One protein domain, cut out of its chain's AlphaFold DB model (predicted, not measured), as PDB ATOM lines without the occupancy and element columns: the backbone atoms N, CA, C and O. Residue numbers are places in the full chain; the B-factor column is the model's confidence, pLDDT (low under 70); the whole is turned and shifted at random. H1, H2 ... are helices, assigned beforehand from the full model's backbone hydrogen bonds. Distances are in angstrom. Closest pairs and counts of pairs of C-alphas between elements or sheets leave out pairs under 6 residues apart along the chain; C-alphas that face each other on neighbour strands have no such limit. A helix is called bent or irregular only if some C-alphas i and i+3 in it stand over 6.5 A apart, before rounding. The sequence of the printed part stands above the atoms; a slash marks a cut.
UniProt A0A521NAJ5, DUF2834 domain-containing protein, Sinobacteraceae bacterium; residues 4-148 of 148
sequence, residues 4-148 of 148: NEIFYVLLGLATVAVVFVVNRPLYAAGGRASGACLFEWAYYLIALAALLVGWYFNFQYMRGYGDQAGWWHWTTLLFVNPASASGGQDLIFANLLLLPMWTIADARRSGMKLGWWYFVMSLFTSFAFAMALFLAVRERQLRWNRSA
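This is residues 4 to 148 of the 148 residues of the protein "DUF2834 domain-containing protein" of Sinobacteraceae bacterium (UniProt A0A521NAJ5). Four long helices, H3, H7, H5 and H1, run lengthwise in an elongated bundle, with the short helix H6 tucked into the middle among H1, H5 and H7. H4 stands at one end of the bundle, between the end of H3 and the beginning of H5, and the four-residue H2 is at the other end. The printed part has 145 residues with seven named helices, H1 to H7 in order along the chain, and no named strand; the class is all helix. It is compact, with a radius of gyration of the C-alphas of 16.7 A, and spans 52 by 29 by 23 A.

H3, the longest helix, holds residues 38 to 68 and is 42.5 A long, from C-alpha 38 at (190.766, 239.233, 219.604) to C-alpha 68 at (230.625, 243.891, 205.717). It has a kink of 50 degrees near residue 62 and is irregular, with C-alphas 64 and 67 at 9.5 A. H5, residues 82 to 110, is 38.9 A long and has a kink of 35 degrees near residue 100. H7, residues 127 to 146, measures 28.8 A and ends at (181.813, 233.445, 206.439). H1, residues 4 to 22, measures 27.2 A and begins at (220.722, 252.863, 203.919). The shorter helices are H2, residues 24 to 27, H4, residues 71 to 78, and H6, residues 117 to 122.

H3, with residues 39 to 51 alone, touches H7 at a shallow tilt of 25 degrees, opposite ways; the closest C-alphas, of Ala 47 and Phe 129, are 4.4 A apart. H7 is the hub, touching four helices. It touches H5 at a shallow tilt of 22 degrees, the same way, closest at the C-alphas of Asn 95 and Phe 127, 6.2 A. H6 and H7 form a helical hairpin, with the C-alphas of Ser 122 and Ala 130 closest at 5.2 A. H5 and H6 form another, with those of Pro 100 and Phe 119 closest at 5.5 A. H1 touches H6 with residues 12 to 16 alone, closest at the C-alphas of Thr 15 and Met 121, 5.6 A. H2 and H7 only just touch, with 3 pairs of C-alphas within 8 A, the closest being Leu 26 and Gln 141 at 6.8 A. H4 touches H5 at a steep tilt of 57 degrees, closest at the C-alphas of Leu 78 and Gly 88, 5.0 A. H3 and H5 are apart. Every O i to N i+4 pair is within hydrogen-bond range in H4, H6 and H7; the counts are 14 of 15 in H1, 25 of 27 in H3 and 22 of 25 in H5, and H2 is too short for such a pair.

The two C-alphas farthest apart, of Asp 67 and Ala 148, are 52.8 A apart. The printed part has no cut and no long link. Its mean pLDDT is 95.1, and no printed residue is under 70.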
ATOM      1  N   ASN A   4     221.050 254.281 204.101       88.25
ATOM      2  CA  ASN A   4     220.722 252.863 203.919       88.25
ATOM      3  C   ASN A   4     219.584 252.414 204.847       88.25
ATOM      4  O   ASN A   4     218.671 251.713 204.419       88.25
ATOM      5  N   GLU A   5     219.592 252.850 206.109       92.06
ATOM      6  CA  GLU A   5     218.515 252.533 207.055       92.06
ATOM      7  C   GLU A   5     217.178 253.127 206.606       92.06
ATOM      8  O   GLU A   5     216.153 252.450 206.653       92.06
ATOM      9  N   ILE A   6     217.191 254.380 206.141       94.56
ATOM     10  CA  ILE A   6     215.998 255.049 205.610       94.56
ATOM     11  C   ILE A   6     215.472 254.288 204.392       94.56
ATOM     12  O   ILE A   6     214.273 254.029 204.314       94.56
ATOM     13  N   PHE A   7     216.353 253.881 203.476       93.62
ATOM     14  CA  PHE A   7     215.979 253.096 202.302       93.62
ATOM     15  C   PHE A   7     215.249 251.799 202.684       93.62
ATOM     16  O   PHE A   7     214.147 251.552 202.191       93.62
ATOM     17  N   TYR A   8     215.801 251.004 203.607       92.38
ATOM     18  CA  TYR A   8     215.165 249.754 204.041       92.38
ATOM     19  C   TYR A   8     213.855 249.979 204.797       92.38
ATOM     20  O   TYR A   8     212.907 249.219 204.596       92.38
ATOM     21  N   VAL A   9     213.757 251.033 205.614       95.75
ATOM     22  CA  VAL A   9     212.491 251.391 206.270       95.75
ATOM     23  C   VAL A   9     211.430 251.761 205.248       95.75
ATOM     24  O   VAL A   9     210.320 251.241 205.324       95.75
ATOM     25  N   LEU A  10     211.752 252.616 204.277       97.38
ATOM     26  CA  LEU A  10     210.804 253.006 203.236       97.38
ATOM     27  C   LEU A  10     210.345 251.794 202.426       97.38
ATOM     28  O   LEU A  10     209.153 251.661 202.158       97.38
ATOM     29  N   LEU A  11     211.260 250.883 202.097       96.25
ATOM     30  CA  LEU A  11     210.929 249.658 201.383       96.25
ATOM     31  C   LEU A  11     210.036 248.737 202.224       96.25
ATOM     32  O   LEU A  11     209.006 248.271 201.739       96.25
ATOM     33  N   GLY A  12     210.358 248.548 203.507       96.56
ATOM     34  CA  GLY A  12     209.527 247.804 204.451       96.56
ATOM     35  C   GLY A  12     208.117 248.388 204.561       96.56
ATOM     36  O   GLY A  12     207.136 247.677 204.338       96.56
ATOM     37  N   LEU A  13     207.996 249.695 204.803       97.56
ATOM     38  CA  LEU A  13     206.709 250.395 204.865       97.56
ATOM     39  C   LEU A  13     205.934 250.304 203.545       97.56
ATOM     40  O   LEU A  13     204.723 250.087 203.569       97.56
ATOM     41  N   ALA A  14     206.613 250.401 202.400       98.06
ATOM     42  CA  ALA A  14     205.990 250.235 201.092       98.06
ATOM     43  C   ALA A  14     205.404 248.824 200.931       98.06
ATOM     44  O   ALA A  14     204.256 248.687 200.501       98.06
ATOM     45  N   THR A  15     206.128 247.774 201.343       97.88
ATOM     46  CA  THR A  15     205.582 246.407 201.296       97.88
ATOM     47  C   THR A  15     204.335 246.249 202.165       97.88
ATOM     48  O   THR A  15     203.384 245.587 201.745       97.88
ATOM     49  N   VAL A  16     204.290 246.897 203.332       97.94
ATOM     50  CA  VAL A  16     203.122 246.893 204.225       97.94
ATOM     51  C   VAL A  16     201.955 247.658 203.605       97.94
ATOM     52  O   VAL A  16     200.836 247.146 203.565       97.94
ATOM     53  N   ALA A  17     202.208 248.846 203.056       97.94
ATOM     54  CA  ALA A  17     201.190 249.664 202.405       97.94
ATOM     55  C   ALA A  17     200.503 248.911 201.256       97.94
ATOM     56  O   ALA A  17     199.276 248.926 201.163       97.94
ATOM     57  N   VAL A  18     201.264 248.181 200.432       98.12
ATOM     58  CA  VAL A  18     200.719 247.355 199.339       98.12
ATOM     59  C   VAL A  18     199.697 246.336 199.853       98.12
ATOM     60  O   VAL A  18     198.638 246.182 199.241       98.12
ATOM     61  N   VAL A  19     199.953 245.688 200.997       97.31
ATOM     62  CA  VAL A  19     199.006 244.733 201.595       97.31
ATOM     63  C   VAL A  19     197.679 245.412 201.919       97.31
ATOM     64  O   VAL A  19     196.630 244.903 201.522       97.31
ATOM     65  N   PHE A  20     197.703 246.562 202.591       96.56
ATOM     66  CA  PHE A  20     196.477 247.266 202.976       96.56
ATOM     67  C   PHE A  20     195.750 247.900 201.786       96.56
ATOM     68  O   PHE A  20     194.522 247.879 201.748       96.56
ATOM     69  N   VAL A  21     196.474 248.399 200.781       97.00
ATOM     70  CA  VAL A  21     195.878 248.966 199.561       97.00
ATOM     71  C   VAL A  21     195.152 247.887 198.760       97.00
ATOM     72  O   VAL A  21     193.980 248.049 198.422       97.00
ATOM     73  N   VAL A  22     195.807 246.755 198.493       96.62
ATOM     74  CA  VAL A  22     195.225 245.667 197.687       96.62
ATOM     75  C   VAL A  22     194.070 244.972 198.413       96.62
ATOM     76  O   VAL A  22     193.103 244.541 197.773       96.62
ATOM     77  N   ASN A  23     194.143 244.895 199.744       95.12
ATOM     78  CA  ASN A  23     193.106 244.309 200.589       95.12
ATOM     79  C   ASN A  23     192.131 245.348 201.167       95.12
ATOM     80  O   ASN A  23     191.331 244.995 202.030       95.12
ATOM     81  N   ARG A  24     192.127 246.597 200.671       93.94
ATOM     82  CA  ARG A  24     191.228 247.678 201.124       93.94
ATOM     83  C   ARG A  24     189.765 247.242 201.310       93.94
ATOM     84  O   ARG A  24     189.185 247.648 202.316       93.94
ATOM     85  N   PRO A  25     189.153 246.427 200.421       92.25
ATOM     86  CA  PRO A  25     187.772 245.982 200.613       92.25
ATOM     87  C   PRO A  25     187.528 245.266 201.948       92.25
ATOM     88  O   PRO A  25     186.475 245.464 202.543       92.25
ATOM     89  N   LEU A  26     188.508 244.514 202.466       92.31
ATOM     90  CA  LEU A  26     188.403 243.811 203.752       92.31
ATOM     91  C   LEU A  26     188.276 244.761 204.955       92.31
ATOM     92  O   LEU A  26     187.785 244.362 206.013       92.31
ATOM     93  N   TYR A  27     188.722 246.008 204.795       92.44
ATOM     94  CA  TYR A  27     188.776 247.029 205.842       92.44
ATOM     95  C   TYR A  27     187.692 248.104 205.690       92.44
ATOM     96  O   TYR A  27     187.690 249.082 206.435       92.44
ATOM     97  N   ALA A  28     186.774 247.956 204.732       90.94
ATOM     98  CA  ALA A  28     185.693 248.914 204.538       90.94
ATOM     99  C   ALA A  28     184.780 248.985 205.779       90.94
ATOM    100  O   ALA A  28     184.336 247.957 206.302       90.94
ATOM    101  N   ALA A  29     184.482 250.204 206.239       85.75
ATOM    102  CA  ALA A  29     183.556 250.433 207.347       85.75
ATOM    103  C   ALA A  29     182.157 249.897 207.001       85.75
ATOM    104  O   ALA A  29     181.683 250.079 205.881       85.75
ATOM    105  N   GLY A  30     181.523 249.188 207.941       83.56
ATOM    106  CA  GLY A  30     180.249 248.495 207.700       83.56
ATOM    107  C   GLY A  30     180.337 247.315 206.720       83.56
ATOM    108  O   GLY A  30     179.315 246.746 206.353       83.56
ATOM    109  N   GLY A  31     181.543 246.940 206.283       83.81
ATOM    110  CA  GLY A  31     181.760 245.815 205.385       83.81
ATOM    111  C   GLY A  31     181.598 244.449 206.057       83.81
ATOM    112  O   GLY A  31     181.525 244.315 207.281       83.81
ATOM    113  N   ARG A  32     181.637 243.417 205.213       84.44
ATOM    114  CA  ARG A  32     181.508 241.987 205.546       84.44
ATOM    115  C   ARG A  32     182.459 241.486 206.641       84.44
ATOM    116  O   ARG A  32     182.100 240.626 207.433       84.44
ATOM    117  N   ALA A  33     183.655 242.063 206.728       87.06
ATOM    118  CA  ALA A  33     184.635 241.750 207.769       87.06
ATOM    119  C   ALA A  33     184.873 242.912 208.749       87.06
ATOM    120  O   ALA A  33     185.965 243.030 209.304       87.06
ATOM    121  N   SER A  34     183.891 243.798 208.946       84.19
ATOM    122  CA  SER A  34     184.033 244.958 209.838       84.19
ATOM    123  C   SER A  34     184.421 244.573 211.280       84.19
ATOM    124  O   SER A  34     184.235 243.438 211.732       84.19
ATOM    125  N   GLY A  35     185.060 245.514 211.986       85.19
ATOM    126  CA  GLY A  35     185.684 245.271 213.294       85.19
ATOM    127  C   GLY A  35     186.917 244.364 213.214       85.19
ATOM    128  O   GLY A  35     187.257 243.874 212.138       85.19
ATOM    129  N   ALA A  36     187.610 244.154 214.333       85.88
ATOM    130  CA  ALA A  36     188.709 243.192 214.458       85.88
ATOM    131  C   ALA A  36     188.431 242.264 215.646       85.88
ATOM    132  O   ALA A  36     187.949 242.718 216.685       85.88
ATOM    133  N   CYS A  37     188.684 240.965 215.483       91.31
ATOM    134  CA  CYS A  37     188.527 240.000 216.571       91.31
ATOM    135  C   CYS A  37     189.760 240.006 217.491       91.31
ATOM    136  O   CYS A  37     190.787 240.608 217.172       91.31
ATOM    137  N   LEU A  38     189.669 239.315 218.633       94.06
ATOM    138  CA  LEU A  38     190.766 239.233 219.604       94.06
ATOM    139  C   LEU A  38     192.068 238.720 218.971       94.06
ATOM    140  O   LEU A  38     193.118 239.323 219.169       94.06
ATOM    141  N   PHE A  39     191.995 237.642 218.183       93.94
ATOM    142  CA  PHE A  39     193.170 237.074 217.515       93.94
ATOM    143  C   PHE A  39     193.786 238.047 216.511       93.94
ATOM    144  O   PHE A  39     195.001 238.193 216.472       93.94
ATOM    145  N   GLU A  40     192.962 238.763 215.747       95.75
ATOM    146  CA  GLU A  40     193.446 239.761 214.797       95.75
ATOM    147  C   GLU A  40     194.195 240.906 215.498       95.75
ATOM    148  O   GLU A  40     195.296 241.265 215.083       95.75
ATOM    149  N   TRP A  41     193.653 241.424 216.606       96.44
ATOM    150  CA  TRP A  41     194.350 242.418 217.426       96.44
ATOM    151  C   TRP A  41     195.654 241.881 218.010       96.44
ATOM    152  O   TRP A  41     196.675 242.568 217.948       96.44
ATOM    153  N   ALA A  42     195.644 240.654 218.531       97.81
ATOM    154  CA  ALA A  42     196.847 240.014 219.049       97.81
ATOM    155  C   ALA A  42     197.931 239.922 217.965       97.81
ATOM    156  O   ALA A  42     199.080 240.284 218.213       97.81
ATOM    157  N   TYR A  43     197.566 239.528 216.743       98.12
ATOM    158  CA  TYR A  43     198.500 239.466 215.623       98.12
ATOM    159  C   TYR A  43     199.054 240.838 215.233       98.12
ATOM    160  O   TYR A  43     200.255 240.943 215.003       98.12
ATOM    161  N   TYR A  44     198.245 241.903 215.211       97.62
ATOM    162  CA  TYR A  44     198.762 243.251 214.945       97.62
ATOM    163  C   TYR A  44     199.731 243.744 216.026       97.62
ATOM    164  O   TYR A  44     200.759 244.336 215.697       97.62
ATOM    165  N   LEU A  45     199.440 243.477 217.301       98.06
ATOM    166  CA  LEU A  45     200.321 243.848 218.411       98.06
ATOM    167  C   LEU A  45     201.643 243.071 218.364       98.06
ATOM    168  O   LEU A  45     202.711 243.666 218.504       98.06
ATOM    169  N   ILE A  46     201.580 241.762 218.102       98.31
ATOM    170  CA  ILE A  46     202.767 240.916 217.923       98.31
ATOM    171  C   ILE A  46     203.573 241.379 216.709       98.31
ATOM    172  O   ILE A  46     204.794 241.473 216.800       98.31
ATOM    173  N   ALA A  47     202.911 241.713 215.596       98.00
ATOM    174  CA  ALA A  47     203.575 242.251 214.417       98.00
ATOM    175  C   ALA A  47     204.343 243.526 214.785       98.00
ATOM    176  O   ALA A  47     205.553 243.590 214.582       98.00
ATOM    177  N   LEU A  48     203.687 244.512 215.402       97.94
ATOM    178  CA  LEU A  48     204.341 245.761 215.791       97.94
ATOM    179  C   LEU A  48     205.555 245.517 216.700       97.94
ATOM    180  O   LEU A  48     206.631 246.051 216.433       97.94
ATOM    181  N   ALA A  49     205.418 244.672 217.724       98.25
ATOM    182  CA  ALA A  49     206.529 244.321 218.604       98.25
ATOM    183  C   ALA A  49     207.686 243.653 217.836       98.25
ATOM    184  O   ALA A  49     208.840 244.058 217.977       98.25
ATOM    185  N   ALA A  50     207.382 242.679 216.973       97.75
ATOM    186  CA  ALA A  50     208.369 241.973 216.160       97.75
ATOM    187  C   ALA A  50     209.089 242.893 215.162       97.75
ATOM    188  O   ALA A  50     210.280 242.703 214.913       97.75
ATOM    189  N   LEU A  51     208.393 243.889 214.604       97.56
ATOM    190  CA  LEU A  51     208.984 244.890 213.719       97.56
ATOM    191  C   LEU A  51     209.990 245.757 214.474       97.56
ATOM    192  O   LEU A  51     211.122 245.903 214.026       97.56
ATOM    193  N   LEU A  52     209.588 246.298 215.626       97.12
ATOM    194  CA  LEU A  52     210.431 247.190 216.422       97.12
ATOM    195  C   LEU A  52     211.680 246.470 216.938       97.12
ATOM    196  O   LEU A  52     212.789 246.981 216.790       97.12
ATOM    197  N   VAL A  53     211.513 245.262 217.488       97.50
ATOM    198  CA  VAL A  53     212.634 244.444 217.975       97.50
ATOM    199  C   VAL A  53     213.535 244.008 216.818       97.50
ATOM    200  O   VAL A  53     214.756 244.135 216.909       97.50
ATOM    201  N   GLY A  54     212.953 243.533 215.712       95.94
ATOM    202  CA  GLY A  54     213.708 243.098 214.538       95.94
ATOM    203  C   GLY A  54     214.537 244.226 213.926       95.94
ATOM    204  O   GLY A  54     215.737 244.068 213.706       95.94
ATOM    205  N   TRP A  55     213.933 245.396 213.715       96.00
ATOM    206  CA  TRP A  55     214.641 246.564 213.193       96.00
ATOM    207  C   TRP A  55     215.711 247.085 214.143       96.00
ATOM    208  O   TRP A  55     216.784 247.452 213.671       96.00
ATOM    209  N   TYR A  56     215.476 247.068 215.458       96.50
ATOM    210  CA  TYR A  56     216.505 247.437 216.428       96.50
ATOM    211  C   TYR A  56     217.786 246.615 216.221       96.50
ATOM    212  O   TYR A  56     218.851 247.192 215.998       96.50
ATOM    213  N   PHE A  57     217.694 245.281 216.202       95.94
ATOM    214  CA  PHE A  57     218.871 244.428 216.004       95.94
ATOM    215  C   PHE A  57     219.456 244.526 214.591       95.94
ATOM    216  O   PHE A  57     220.679 244.547 214.446       95.94
ATOM    217  N   ASN A  58     218.622 244.665 213.555       94.62
ATOM    218  CA  ASN A  58     219.104 244.841 212.183       94.62
ATOM    219  C   ASN A  58     219.898 246.146 212.015       94.62
ATOM    220  O   ASN A  58     220.927 246.152 211.343       94.62
ATOM    221  N   PHE A  59     219.476 247.246 212.646       95.69
ATOM    222  CA  PHE A  59     220.233 248.499 212.615       95.69
ATOM    223  C   PHE A  59     221.527 248.410 213.415       95.69
ATOM    224  O   PHE A  59     222.553 248.901 212.955       95.69
ATOM    225  N   GLN A  60     221.513 247.748 214.575       96.25
ATOM    226  CA  GLN A  60     222.743 247.495 215.329       96.25
ATOM    227  C   GLN A  60     223.741 246.671 214.502       96.25
ATOM    228  O   GLN A  60     224.921 247.004 214.473       96.25
ATOM    229  N   TYR A  61     223.265 245.662 213.765       95.12
ATOM    230  CA  TYR A  61     224.073 244.894 212.818       95.12
ATOM    231  C   TYR A  61     224.646 245.779 211.699       95.12
ATOM    232  O   TYR A  61     225.859 245.810 211.504       95.12
ATOM    233  N   MET A  62     223.807 246.557 211.007       94.00
ATOM    234  CA  MET A  62     224.265 247.439 209.925       94.00
ATOM    235  C   MET A  62     225.303 248.462 210.405       94.00
ATOM    236  O   MET A  62     226.302 248.695 209.732       94.00
ATOM    237  N   ARG A  63     225.093 249.058 211.584       95.31
ATOM    238  CA  ARG A  63     226.019 250.037 212.175       95.31
ATOM    239  C   ARG A  63     227.310 249.398 212.671       95.31
ATOM    240  O   ARG A  63     228.361 250.013 212.551       95.31
ATOM    241  N   GLY A  64     227.223 248.199 213.246       95.88
ATOM    242  CA  GLY A  64     228.368 247.496 213.819       95.88
ATOM    243  C   GLY A  64     229.311 246.915 212.768       95.88
ATOM    244  O   GLY A  64     230.521 246.937 212.968       95.88
ATOM    245  N   TYR A  65     228.768 246.427 211.648       94.88
ATOM    246  CA  TYR A  65     229.547 245.732 210.615       94.88
ATOM    247  C   TYR A  65     229.793 246.559 209.343       94.88
ATOM    248  O   TYR A  65     230.636 246.173 208.532       94.88
ATOM    249  N   GLY A  66     229.118 247.702 209.172       91.94
ATOM    250  CA  GLY A  66     229.384 248.654 208.089       91.94
ATOM    251  C   GLY A  66     229.348 247.997 206.708       91.94
ATOM    252  O   GLY A  66     228.369 247.346 206.359       91.94
ATOM    253  N   ASP A  67     230.434 248.119 205.945       91.12
ATOM    254  CA  ASP A  67     230.543 247.571 204.582       91.12
ATOM    255  C   ASP A  67     230.505 246.035 204.520       91.12
ATOM    256  O   ASP A  67     230.217 245.461 203.472       91.12
ATOM    257  N   GLN A  68     230.773 245.347 205.636       93.38
ATOM    258  CA  GLN A  68     230.625 243.891 205.717       93.38
ATOM    259  C   GLN A  68     229.162 243.475 205.901       93.38
ATOM    260  O   GLN A  68     228.832 242.300 205.721       93.38
ATOM    261  N   ALA A  69     228.282 244.409 206.280       92.62
ATOM    262  CA  ALA A  69     226.877 244.122 206.488       92.62
ATOM    263  C   ALA A  69     226.222 243.701 205.169       92.62
ATOM    264  O   ALA A  69     226.188 244.434 204.184       92.62
ATOM    265  N   GLY A  70     225.658 242.504 205.159       90.75
ATOM    266  CA  GLY A  70     225.032 241.938 203.979       90.75
ATOM    267  C   GLY A  70     224.504 240.548 204.265       90.75
ATOM    268  O   GLY A  70     224.858 239.929 205.267       90.75
ATOM    269  N   TRP A  71     223.665 240.041 203.362       87.44
ATOM    270  CA  TRP A  71     222.997 238.751 203.551       87.44
ATOM    271  C   TRP A  71     224.005 237.633 203.851       87.44
ATOM    272  O   TRP A  71     223.845 236.901 204.819       87.44
ATOM    273  N   TRP A  72     225.096 237.551 203.085       93.56
ATOM    274  CA  TRP A  72     226.114 236.528 203.308       93.56
ATOM    275  C   TRP A  72     226.718 236.600 204.716       93.56
ATOM    276  O   TRP A  72     226.654 235.624 205.459       93.56
ATOM    277  N   HIS A  73     227.239 237.765 205.112       96.25
ATOM    278  CA  HIS A  73     227.856 237.941 206.425       96.25
ATOM    279  C   HIS A  73     226.851 237.693 207.557       96.25
ATOM    280  O   HIS A  73     227.151 236.969 208.503       96.25
ATOM    281  N   TRP A  74     225.628 238.211 207.434       94.06
ATOM    282  CA  TRP A  74     224.567 237.994 208.414       94.06
ATOM    283  C   TRP A  74     224.260 236.501 208.598       94.06
ATOM    284  O   TRP A  74     224.226 236.022 209.729       94.06
ATOM    285  N   THR A  75     224.150 235.738 207.504       94.50
ATOM    286  CA  THR A  75     223.971 234.281 207.574       94.50
ATOM    287  C   THR A  75     225.161 233.604 208.227       94.50
ATOM    288  O   THR A  75     224.959 232.731 209.060       94.50
ATOM    289  N   THR A  76     226.400 233.997 207.908       96.06
ATOM    290  CA  THR A  76     227.572 233.384 208.556       96.06
ATOM    291  C   THR A  76     227.563 233.582 210.070       96.06
ATOM    292  O   THR A  76     227.909 232.653 210.800       96.06
ATOM    293  N   LEU A  77     227.081 234.733 210.555       96.75
ATOM    294  CA  LEU A  77     226.954 235.002 211.987       96.75
ATOM    295  C   LEU A  77     225.913 234.109 212.671       96.75
ATOM    296  O   LEU A  77     226.024 233.863 213.871       96.75
ATOM    297  N   LEU A  78     224.944 233.562 211.933       96.50
ATOM    298  CA  LEU A  78     224.021 232.577 212.487       96.50
ATOM    299  C   LEU A  78     224.716 231.248 212.811       96.50
ATOM    300  O   LEU A  78     224.239 230.532 213.676       96.50
ATOM    301  N   PHE A  79     225.860 230.916 212.211       97.56
ATOM    302  CA  PHE A  79     226.505 229.602 212.368       97.56
ATOM    303  C   PHE A  79     227.795 229.622 213.201       97.56
ATOM    304  O   PHE A  79     228.574 228.673 213.157       97.56
ATOM    305  N   VAL A  80     228.031 230.674 213.990       97.56
ATOM    306  CA  VAL A  80     229.272 230.815 214.780       97.56
ATOM    307  C   VAL A  80     229.317 229.943 216.038       97.56
ATOM    308  O   VAL A  80     230.394 229.707 216.577       97.56
ATOM    309  N   ASN A  81     228.172 229.467 216.535       98.00
ATOM    310  CA  ASN A  81     228.100 228.523 217.651       98.00
ATOM    311  C   ASN A  81     226.862 227.609 217.538       98.00
ATOM    312  O   ASN A  81     225.938 227.931 216.792       98.00
ATOM    313  N   PRO A  82     226.796 226.486 218.283       98.12
ATOM    314  CA  PRO A  82     225.678 225.547 218.174       98.12
ATOM    315  C   PRO A  82     224.297 226.155 218.464       98.12
ATOM    316  O   PRO A  82     223.328 225.810 217.791       98.12
ATOM    317  N   ALA A  83     224.190 227.077 219.428       97.88
ATOM    318  CA  ALA A  83     222.912 227.694 219.778       97.88
ATOM    319  C   ALA A  83     222.425 228.653 218.682       97.88
ATOM    320  O   ALA A  83     221.265 228.587 218.274       97.88
ATOM    321  N   SER A  84     223.315 229.500 218.153       96.62
ATOM    322  CA  SER A  84     222.981 230.362 217.018       96.62
ATOM    323  C   SER A  84     222.666 229.529 215.777       96.62
ATOM    324  O   SER A  84     221.706 229.843 215.081       96.62
ATOM    325  N   ALA A  85     223.414 228.443 215.532       97.50
ATOM    326  CA  ALA A  85     223.227 227.579 214.369       97.50
ATOM    327  C   ALA A  85     221.861 226.884 214.403       97.50
ATOM    328  O   ALA A  85     221.173 226.836 213.384       97.50
ATOM    329  N   SER A  86     221.436 226.415 215.582       97.94
ATOM    330  CA  SER A  86     220.096 225.858 215.795       97.94
ATOM    331  C   SER A  86     218.998 226.876 215.483       97.94
ATOM    332  O   SER A  86     218.042 226.545 214.793       97.94
ATOM    333  N   GLY A  87     219.127 228.124 215.943       97.12
ATOM    334  CA  GLY A  87     218.135 229.161 215.632       97.12
ATOM    335  C   GLY A  87     218.186 229.622 214.170       97.12
ATOM    336  O   GLY A  87     217.159 229.892 213.551       97.12
ATOM    337  N   GLY A  88     219.385 229.692 213.597       96.31
ATOM    338  CA  GLY A  88     219.614 230.139 212.232       96.31
ATOM    339  C   GLY A  88     219.082 229.172 211.187       96.31
ATOM    340  O   GLY A  88     218.442 229.604 210.228       96.31
ATOM    341  N   GLN A  89     219.294 227.868 211.380       97.12
ATOM    342  CA  GLN A  89     218.747 226.856 210.479       97.12
ATOM    343  C   GLN A  89     217.212 226.846 210.518       97.12
ATOM    344  O   GLN A  89     216.592 226.858 209.455       97.12
ATOM    345  N   ASP A  90     216.597 226.954 211.704       97.19
ATOM    346  CA  ASP A  90     215.140 227.071 211.845       97.19
ATOM    347  C   ASP A  90     214.616 228.291 211.089       97.19
ATOM    348  O   ASP A  90     213.660 228.189 210.321       97.19
ATOM    349  N   LEU A  91     215.274 229.440 211.249       95.38
ATOM    350  CA  LEU A  91     214.906 230.667 210.554       95.38
ATOM    351  C   LEU A  91     215.011 230.523 209.032       95.38
ATOM    352  O   LEU A  91     214.142 231.017 208.315       95.38
ATOM    353  N   ILE A  92     216.037 229.834 208.528       95.12
ATOM    354  CA  ILE A  92     216.203 229.577 207.096       95.12
ATOM    355  C   ILE A  92     215.069 228.688 206.582       95.12
ATOM    356  O   ILE A  92     214.360 229.088 205.658       95.12
ATOM    357  N   PHE A  93     214.844 227.521 207.189       97.75
ATOM    358  CA  PHE A  93     213.776 226.614 206.765       97.75
ATOM    359  C   PHE A  93     212.397 227.279 206.869       97.75
ATOM    360  O   PHE A  93     211.604 227.219 205.926       97.75
ATOM    361  N   ALA A  94     212.121 227.964 207.979       97.69
ATOM    362  CA  ALA A  94     210.840 228.606 208.223       97.69
ATOM    363  C   ALA A  94     210.588 229.794 207.284       97.69
ATOM    364  O   ALA A  94     209.502 229.889 206.719       97.69
ATOM    365  N   ASN A  95     211.564 230.685 207.081       96.12
ATOM    366  CA  ASN A  95     211.368 231.897 206.287       96.12
ATOM    367  C   ASN A  95     211.546 231.668 204.779       96.12
ATOM    368  O   ASN A  95     210.730 232.139 203.996       96.12
ATOM    369  N   LEU A  96     212.600 230.966 204.350       94.38
ATOM    370  CA  LEU A  96     212.923 230.825 202.921       94.38
ATOM    371  C   LEU A  96     212.108 229.733 202.231       94.38
ATOM    372  O   LEU A  96     211.801 229.873 201.049       94.38
ATOM    373  N   LEU A  97     211.757 228.658 202.944       96.06
ATOM    374  CA  LEU A  97     211.045 227.523 202.353       96.06
ATOM    375  C   LEU A  97     209.579 227.503 202.782       96.06
ATOM    376  O   LEU A  97     208.680 227.593 201.945       96.06
ATOM    377  N   LEU A  98     209.320 227.417 204.088       97.94
ATOM    378  CA  LEU A  98     207.967 227.173 204.582       97.94
ATOM    379  C   LEU A  98     207.054 228.389 204.440       97.94
ATOM    380  O   LEU A  98     205.922 228.216 203.997       97.94
ATOM    381  N   LEU A  99     207.516 229.599 204.771       97.75
ATOM    382  CA  LEU A  99     206.701 230.814 204.708       97.75
ATOM    383  C   LEU A  99     206.091 231.023 203.313       97.75
ATOM    384  O   LEU A  99     204.864 231.043 203.244       97.75
ATOM    385  N   PRO A 100     206.852 231.111 202.200       97.44
ATOM    386  CA  PRO A 100     206.247 231.303 200.885       97.44
ATOM    387  C   PRO A 100     205.327 230.140 200.494       97.44
ATOM    388  O   PRO A 100     204.245 230.378 199.960       97.44
ATOM    389  N   MET A 101     205.700 228.887 200.782       97.81
ATOM    390  CA  MET A 101     204.852 227.729 200.473       97.81
ATOM    391  C   MET A 101     203.510 227.794 201.208       97.81
ATOM    392  O   MET A 101     202.449 227.635 200.598       97.81
ATOM    393  N   TRP A 102     203.553 228.053 202.515       97.75
ATOM    394  CA  TRP A 102     202.381 228.133 203.374       97.75
ATOM    395  C   TRP A 102     201.497 229.317 202.999       97.75
ATOM    396  O   TRP A 102     200.306 229.122 202.746       97.75
ATOM    397  N   THR A 103     202.057 230.524 202.903       98.12
ATOM    398  CA  THR A 103     201.264 231.728 202.650       98.12
ATOM    399  C   THR A 103     200.654 231.722 201.252       98.12
ATOM    400  O   THR A 103     199.519 232.165 201.091       98.12
ATOM    401  N   ILE A 104     201.334 231.168 200.238       98.06
ATOM    402  CA  ILE A 104     200.755 230.973 198.899       98.06
ATOM    403  C   ILE A 104     199.604 229.964 198.946       98.06
ATOM    404  O   ILE A 104     198.523 230.246 198.424       98.06
ATOM    405  N   ALA A 105     199.826 228.785 199.532       98.19
ATOM    406  CA  ALA A 105     198.820 227.726 199.560       98.19
ATOM    407  C   ALA A 105     197.568 228.157 200.332       98.19
ATOM    408  O   ALA A 105     196.444 227.951 199.873       98.19
ATOM    409  N   ASP A 106     197.753 228.785 201.486       97.81
ATOM    410  CA  ASP A 106     196.656 229.198 202.346       97.81
ATOM    411  C   ASP A 106     195.919 230.440 201.810       97.81
ATOM    412  O   ASP A 106     194.686 230.465 201.814       97.81
ATOM    413  N   ALA A 107     196.630 231.408 201.216       97.12
ATOM    414  CA  ALA A 107     195.989 232.527 200.525       97.12
ATOM    415  C   ALA A 107     195.112 232.046 199.357       97.12
ATOM    416  O   ALA A 107     193.983 232.504 199.202       97.12
ATOM    417  N   ARG A 108     195.579 231.054 198.582       96.50
ATOM    418  CA  ARG A 108     194.777 230.438 197.511       96.50
ATOM    419  C   ARG A 108     193.513 229.765 198.048       96.50
ATOM    420  O   ARG A 108     192.450 229.946 197.467       96.50
ATOM    421  N   ARG A 109     193.611 229.022 199.156       96.69
ATOM    422  CA  ARG A 109     192.462 228.332 199.779       96.69
ATOM    423  C   ARG A 109     191.430 229.297 200.359       96.69
ATOM    424  O   ARG A 109     190.242 229.005 200.330       96.69
ATOM    425  N   SER A 110     191.879 230.427 200.896       95.44
ATOM    426  CA  SER A 110     191.016 231.438 201.520       95.44
ATOM    427  C   SER A 110     190.547 232.533 200.556       95.44
ATOM    428  O   SER A 110     189.733 233.369 200.943       95.44
ATOM    429  N   GLY A 111     191.046 232.565 199.317       94.81
ATOM    430  CA  GLY A 111     190.797 233.663 198.379       94.81
ATOM    431  C   GLY A 111     191.507 234.972 198.753       94.81
ATOM    432  O   GLY A 111     191.193 236.021 198.189       94.81
ATOM    433  N   MET A 112     192.458 234.933 199.694       96.38
ATOM    434  CA  MET A 112     193.253 236.093 200.087       96.38
ATOM    435  C   MET A 112     194.225 236.488 198.971       96.38
ATOM    436  O   MET A 112     194.860 235.647 198.330       96.38
ATOM    437  N   LYS A 113     194.392 237.792 198.751       95.12
ATOM    438  CA  LYS A 113     195.354 238.314 197.774       95.12
ATOM    439  C   LYS A 113     196.769 238.343 198.360       95.12
ATOM    440  O   LYS A 113     196.953 238.394 199.572       95.12
ATOM    441  N   LEU A 114     197.770 238.386 197.476       95.62
ATOM    442  CA  LEU A 114     199.178 238.625 197.828       95.62
ATOM    443  C   LEU A 114     199.826 237.572 198.751       95.62
ATOM    444  O   LEU A 114     200.748 237.905 199.485       95.62
ATOM    445  N   GLY A 115     199.421 236.298 198.699       95.50
ATOM    446  CA  GLY A 115     200.004 235.247 199.555       95.50
ATOM    447  C   GLY A 115     201.540 235.199 199.547       95.50
ATOM    448  O   GLY A 115     202.163 235.164 200.602       95.50
ATOM    449  N   TRP A 116     202.176 235.307 198.377       96.44
ATOM    450  CA  TRP A 116     203.645 235.308 198.272       96.44
ATOM    451  C   TRP A 116     204.307 236.578 198.838       96.44
ATOM    452  O   TRP A 116     205.463 236.550 199.245       96.44
ATOM    453  N   TRP A 117     203.583 237.699 198.882       97.81
ATOM    454  CA  TRP A 117     204.139 239.010 199.224       97.81
ATOM    455  C   TRP A 117     204.643 239.084 200.664       97.81
ATOM    456  O   TRP A 117     205.554 239.848 200.963       97.81
ATOM    457  N   TYR A 118     204.095 238.256 201.551       97.62
ATOM    458  CA  TYR A 118     204.552 238.161 202.935       97.62
ATOM    459  C   TYR A 118     205.985 237.622 203.038       97.62
ATOM    460  O   TYR A 118     206.726 238.052 203.915       97.62
ATOM    461  N   PHE A 119     206.430 236.776 202.103       97.25
ATOM    462  CA  PHE A 119     207.843 236.405 202.013       97.25
ATOM    463  C   PHE A 119     208.713 237.593 201.577       97.25
ATOM    464  O   PHE A 119     209.731 237.862 202.196       97.25
ATOM    465  N   VAL A 120     208.296 238.371 200.574       96.75
ATOM    466  CA  VAL A 120     209.037 239.588 200.172       96.75
ATOM    467  C   VAL A 120     209.129 240.583 201.325       96.75
ATOM    468  O   VAL A 120     210.188 241.139 201.599       96.75
ATOM    469  N   MET A 121     208.017 240.787 202.025       97.19
ATOM    470  CA  MET A 121     207.930 241.661 203.186       97.19
ATOM    471  C   MET A 121     208.888 241.232 204.300       97.19
ATOM    472  O   MET A 121     209.506 242.099 204.924       97.19
ATOM    473  N   SER A 122     209.050 239.925 204.545       96.19
ATOM    474  CA  SER A 122     209.932 239.426 205.607       96.19
ATOM    475  C   SER A 122     211.402 239.791 205.390       96.19
ATOM    476  O   SER A 122     212.130 239.934 206.370       96.19
ATOM    477  N   LEU A 123     211.820 240.026 204.138       93.44
ATOM    478  CA  LEU A 123     213.183 240.444 203.788       93.44
ATOM    479  C   LEU A 123     213.516 241.876 204.238       93.44
ATOM    480  O   LEU A 123     214.686 242.194 204.425       93.44
ATOM    481  N   PHE A 124     212.509 242.739 204.405       94.31
ATOM    482  CA  PHE A 124     212.698 244.162 204.743       94.31
ATOM    483  C   PHE A 124     212.224 244.531 206.149       94.31
ATOM    484  O   PHE A 124     212.561 245.588 206.683       94.31
ATOM    485  N   THR A 125     211.410 243.674 206.753       93.56
ATOM    486  CA  THR A 125     210.816 243.902 208.069       93.56
ATOM    487  C   THR A 125     211.430 242.938 209.080       93.56
ATOM    488  O   THR A 125     212.488 243.204 209.644       93.56
ATOM    489  N   SER A 126     210.772 241.805 209.286       93.69
ATOM    490  CA  SER A 126     211.189 240.676 210.105       93.69
ATOM    491  C   SER A 126     210.351 239.465 209.691       93.69
ATOM    492  O   SER A 126     209.178 239.613 209.334       93.69
ATOM    493  N   PHE A 127     210.918 238.261 209.786       95.50
ATOM    494  CA  PHE A 127     210.180 237.008 209.589       95.50
ATOM    495  C   PHE A 127     208.907 236.950 210.444       95.50
ATOM    496  O   PHE A 127     207.810 236.729 209.927       95.50
ATOM    497  N   ALA A 128     209.038 237.237 211.740       97.19
ATOM    498  CA  ALA A 128     207.918 237.197 212.673       97.19
ATOM    499  C   ALA A 128     206.864 238.276 212.367       97.19
ATOM    500  O   ALA A 128     205.669 238.007 212.474       97.19
ATOM    501  N   PHE A 129     207.286 239.471 211.930       98.19
ATOM    502  CA  PHE A 129     206.360 240.529 211.514       98.19
ATOM    503  C   PHE A 129     205.498 240.083 210.331       98.19
ATOM    504  O   PHE A 129     204.274 240.186 210.388       98.19
ATOM    505  N   ALA A 130     206.127 239.563 209.274       97.88
ATOM    506  CA  ALA A 130     205.414 239.135 208.078       97.88
ATOM    507  C   ALA A 130     204.440 237.986 208.369       97.88
ATOM    508  O   ALA A 130     203.305 238.004 207.892       97.88
ATOM    509  N   MET A 131     204.854 237.022 209.198       98.06
ATOM    510  CA  MET A 131     203.993 235.931 209.654       98.06
ATOM    511  C   MET A 131     202.792 236.443 210.460       98.06
ATOM    512  O   MET A 131     201.657 236.050 210.191       98.06
ATOM    513  N   ALA A 132     203.015 237.339 211.423       98.19
ATOM    514  CA  ALA A 132     201.941 237.897 212.241       98.19
ATOM    515  C   ALA A 132     200.960 238.727 211.398       98.19
ATOM    516  O   ALA A 132     199.748 238.552 211.506       98.19
ATOM    517  N   LEU A 133     201.463 239.570 210.488       98.25
ATOM    518  CA  LEU A 133     200.599 240.340 209.598       98.25
ATOM    519  C   LEU A 133     199.801 239.425 208.657       98.25
ATOM    520  O   LEU A 133     198.606 239.652 208.478       98.25
ATOM    521  N   PHE A 134     200.413 238.365 208.114       98.19
ATOM    522  CA  PHE A 134     199.704 237.355 207.320       98.19
ATOM    523  C   PHE A 134     198.523 236.769 208.092       98.19
ATOM    524  O   PHE A 134     197.408 236.738 207.574       98.19
ATOM    525  N   LEU A 135     198.748 236.351 209.340       98.00
ATOM    526  CA  LEU A 135     197.704 235.782 210.190       98.00
ATOM    527  C   LEU A 135     196.572 236.780 210.472       98.00
ATOM    528  O   LEU A 135     195.405 236.392 210.422       98.00
ATOM    529  N   ALA A 136     196.888 238.060 210.688       97.69
ATOM    530  CA  ALA A 136     195.885 239.107 210.884       97.69
ATOM    531  C   ALA A 136     194.989 239.295 209.647       97.69
ATOM    532  O   ALA A 136     193.761 239.249 209.743       97.69
ATOM    533  N   VAL A 137     195.593 239.456 208.462       97.25
ATOM    534  CA  VAL A 137     194.831 239.642 207.214       97.25
ATOM    535  C   VAL A 137     194.048 238.380 206.858       97.25
ATOM    536  O   VAL A 137     192.896 238.472 206.429       97.25
ATOM    537  N   ARG A 138     194.631 237.201 207.090       97.00
ATOM    538  CA  ARG A 138     193.975 235.907 206.884       97.00
ATOM    539  C   ARG A 138     192.735 235.767 207.757       97.00
ATOM    540  O   ARG A 138     191.685 235.391 207.245       97.00
ATOM    541  N   GLU A 139     192.826 236.079 209.046       96.12
ATOM    542  CA  GLU A 139     191.683 236.006 209.960       96.12
ATOM    543  C   GLU A 139     190.535 236.893 209.466       96.12
ATOM    544  O   GLU A 139     189.381 236.466 209.378       96.12
ATOM    545  N   ARG A 140     190.859 238.109 209.022       95.62
ATOM    546  CA  ARG A 140     189.887 239.021 208.420       95.62
ATOM    547  C   ARG A 140     189.294 238.481 207.113       95.62
ATOM    548  O   ARG A 140     188.081 238.573 206.928       95.62
ATOM    549  N   GLN A 141     190.098 237.879 206.235       96.19
ATOM    550  CA  GLN A 141     189.617 237.237 205.003       96.19
ATOM    551  C   GLN A 141     188.670 236.065 205.301       96.19
ATOM    552  O   GLN A 141     187.641 235.909 204.646       96.19
ATOM    553  N   LEU A 142     188.977 235.243 206.302       95.12
ATOM    554  CA  LEU A 142     188.107 234.135 206.691       95.12
ATOM    555  C   LEU A 142     186.769 234.641 207.235       95.12
ATOM    556  O   LEU A 142     185.725 234.090 206.883       95.12
ATOM    557  N   ARG A 143     186.774 235.716 208.033       93.62
ATOM    558  CA  ARG A 143     185.535 236.377 208.480       93.62
ATOM    559  C   ARG A 143     184.736 236.939 207.306       93.62
ATOM    560  O   ARG A 143     183.528 236.731 207.259       93.62
ATOM    561  N   TRP A 144     185.405 237.562 206.330       94.25
ATOM    562  CA  TRP A 144     184.765 238.020 205.094       94.25
ATOM    563  C   TRP A 144     184.023 236.880 204.390       94.25
ATOM    564  O   TRP A 144     182.850 237.024 204.056       94.25
ATOM    565  N   ASN A 145     184.678 235.729 204.217       94.56
ATOM    566  CA  ASN A 145     184.094 234.580 203.526       94.56
ATOM    567  C   ASN A 145     182.906 233.968 204.277       94.56
ATOM    568  O   ASN A 145     181.970 233.513 203.640       94.56
ATOM    569  N   ARG A 146     182.925 233.964 205.617       92.00
ATOM    570  CA  ARG A 146     181.813 233.445 206.439       92.00
ATOM    571  C   ARG A 146     180.563 234.326 206.409       92.00
ATOM    572  O   ARG A 146     179.496 233.866 206.791       92.00
ATOM    573  N   SER A 147     180.717 235.592 206.031       86.00
ATOM    574  CA  SER A 147     179.621 236.567 205.939       86.00
ATOM    575  C   SER A 147     179.017 236.697 204.533       86.00
ATOM    576  O   SER A 147     178.120 237.515 204.333       86.00
ATOM    577  N   ALA A 148     179.565 235.964 203.557       76.12
ATOM    578  CA  ALA A 148     179.080 235.898 202.181       76.12
ATOM    579  C   ALA A 148     178.074 234.753 202.029       76.12
ATOM    580  O   ALA A 148     177.122 234.959 201.245       76.12
TER     581      ALA A 148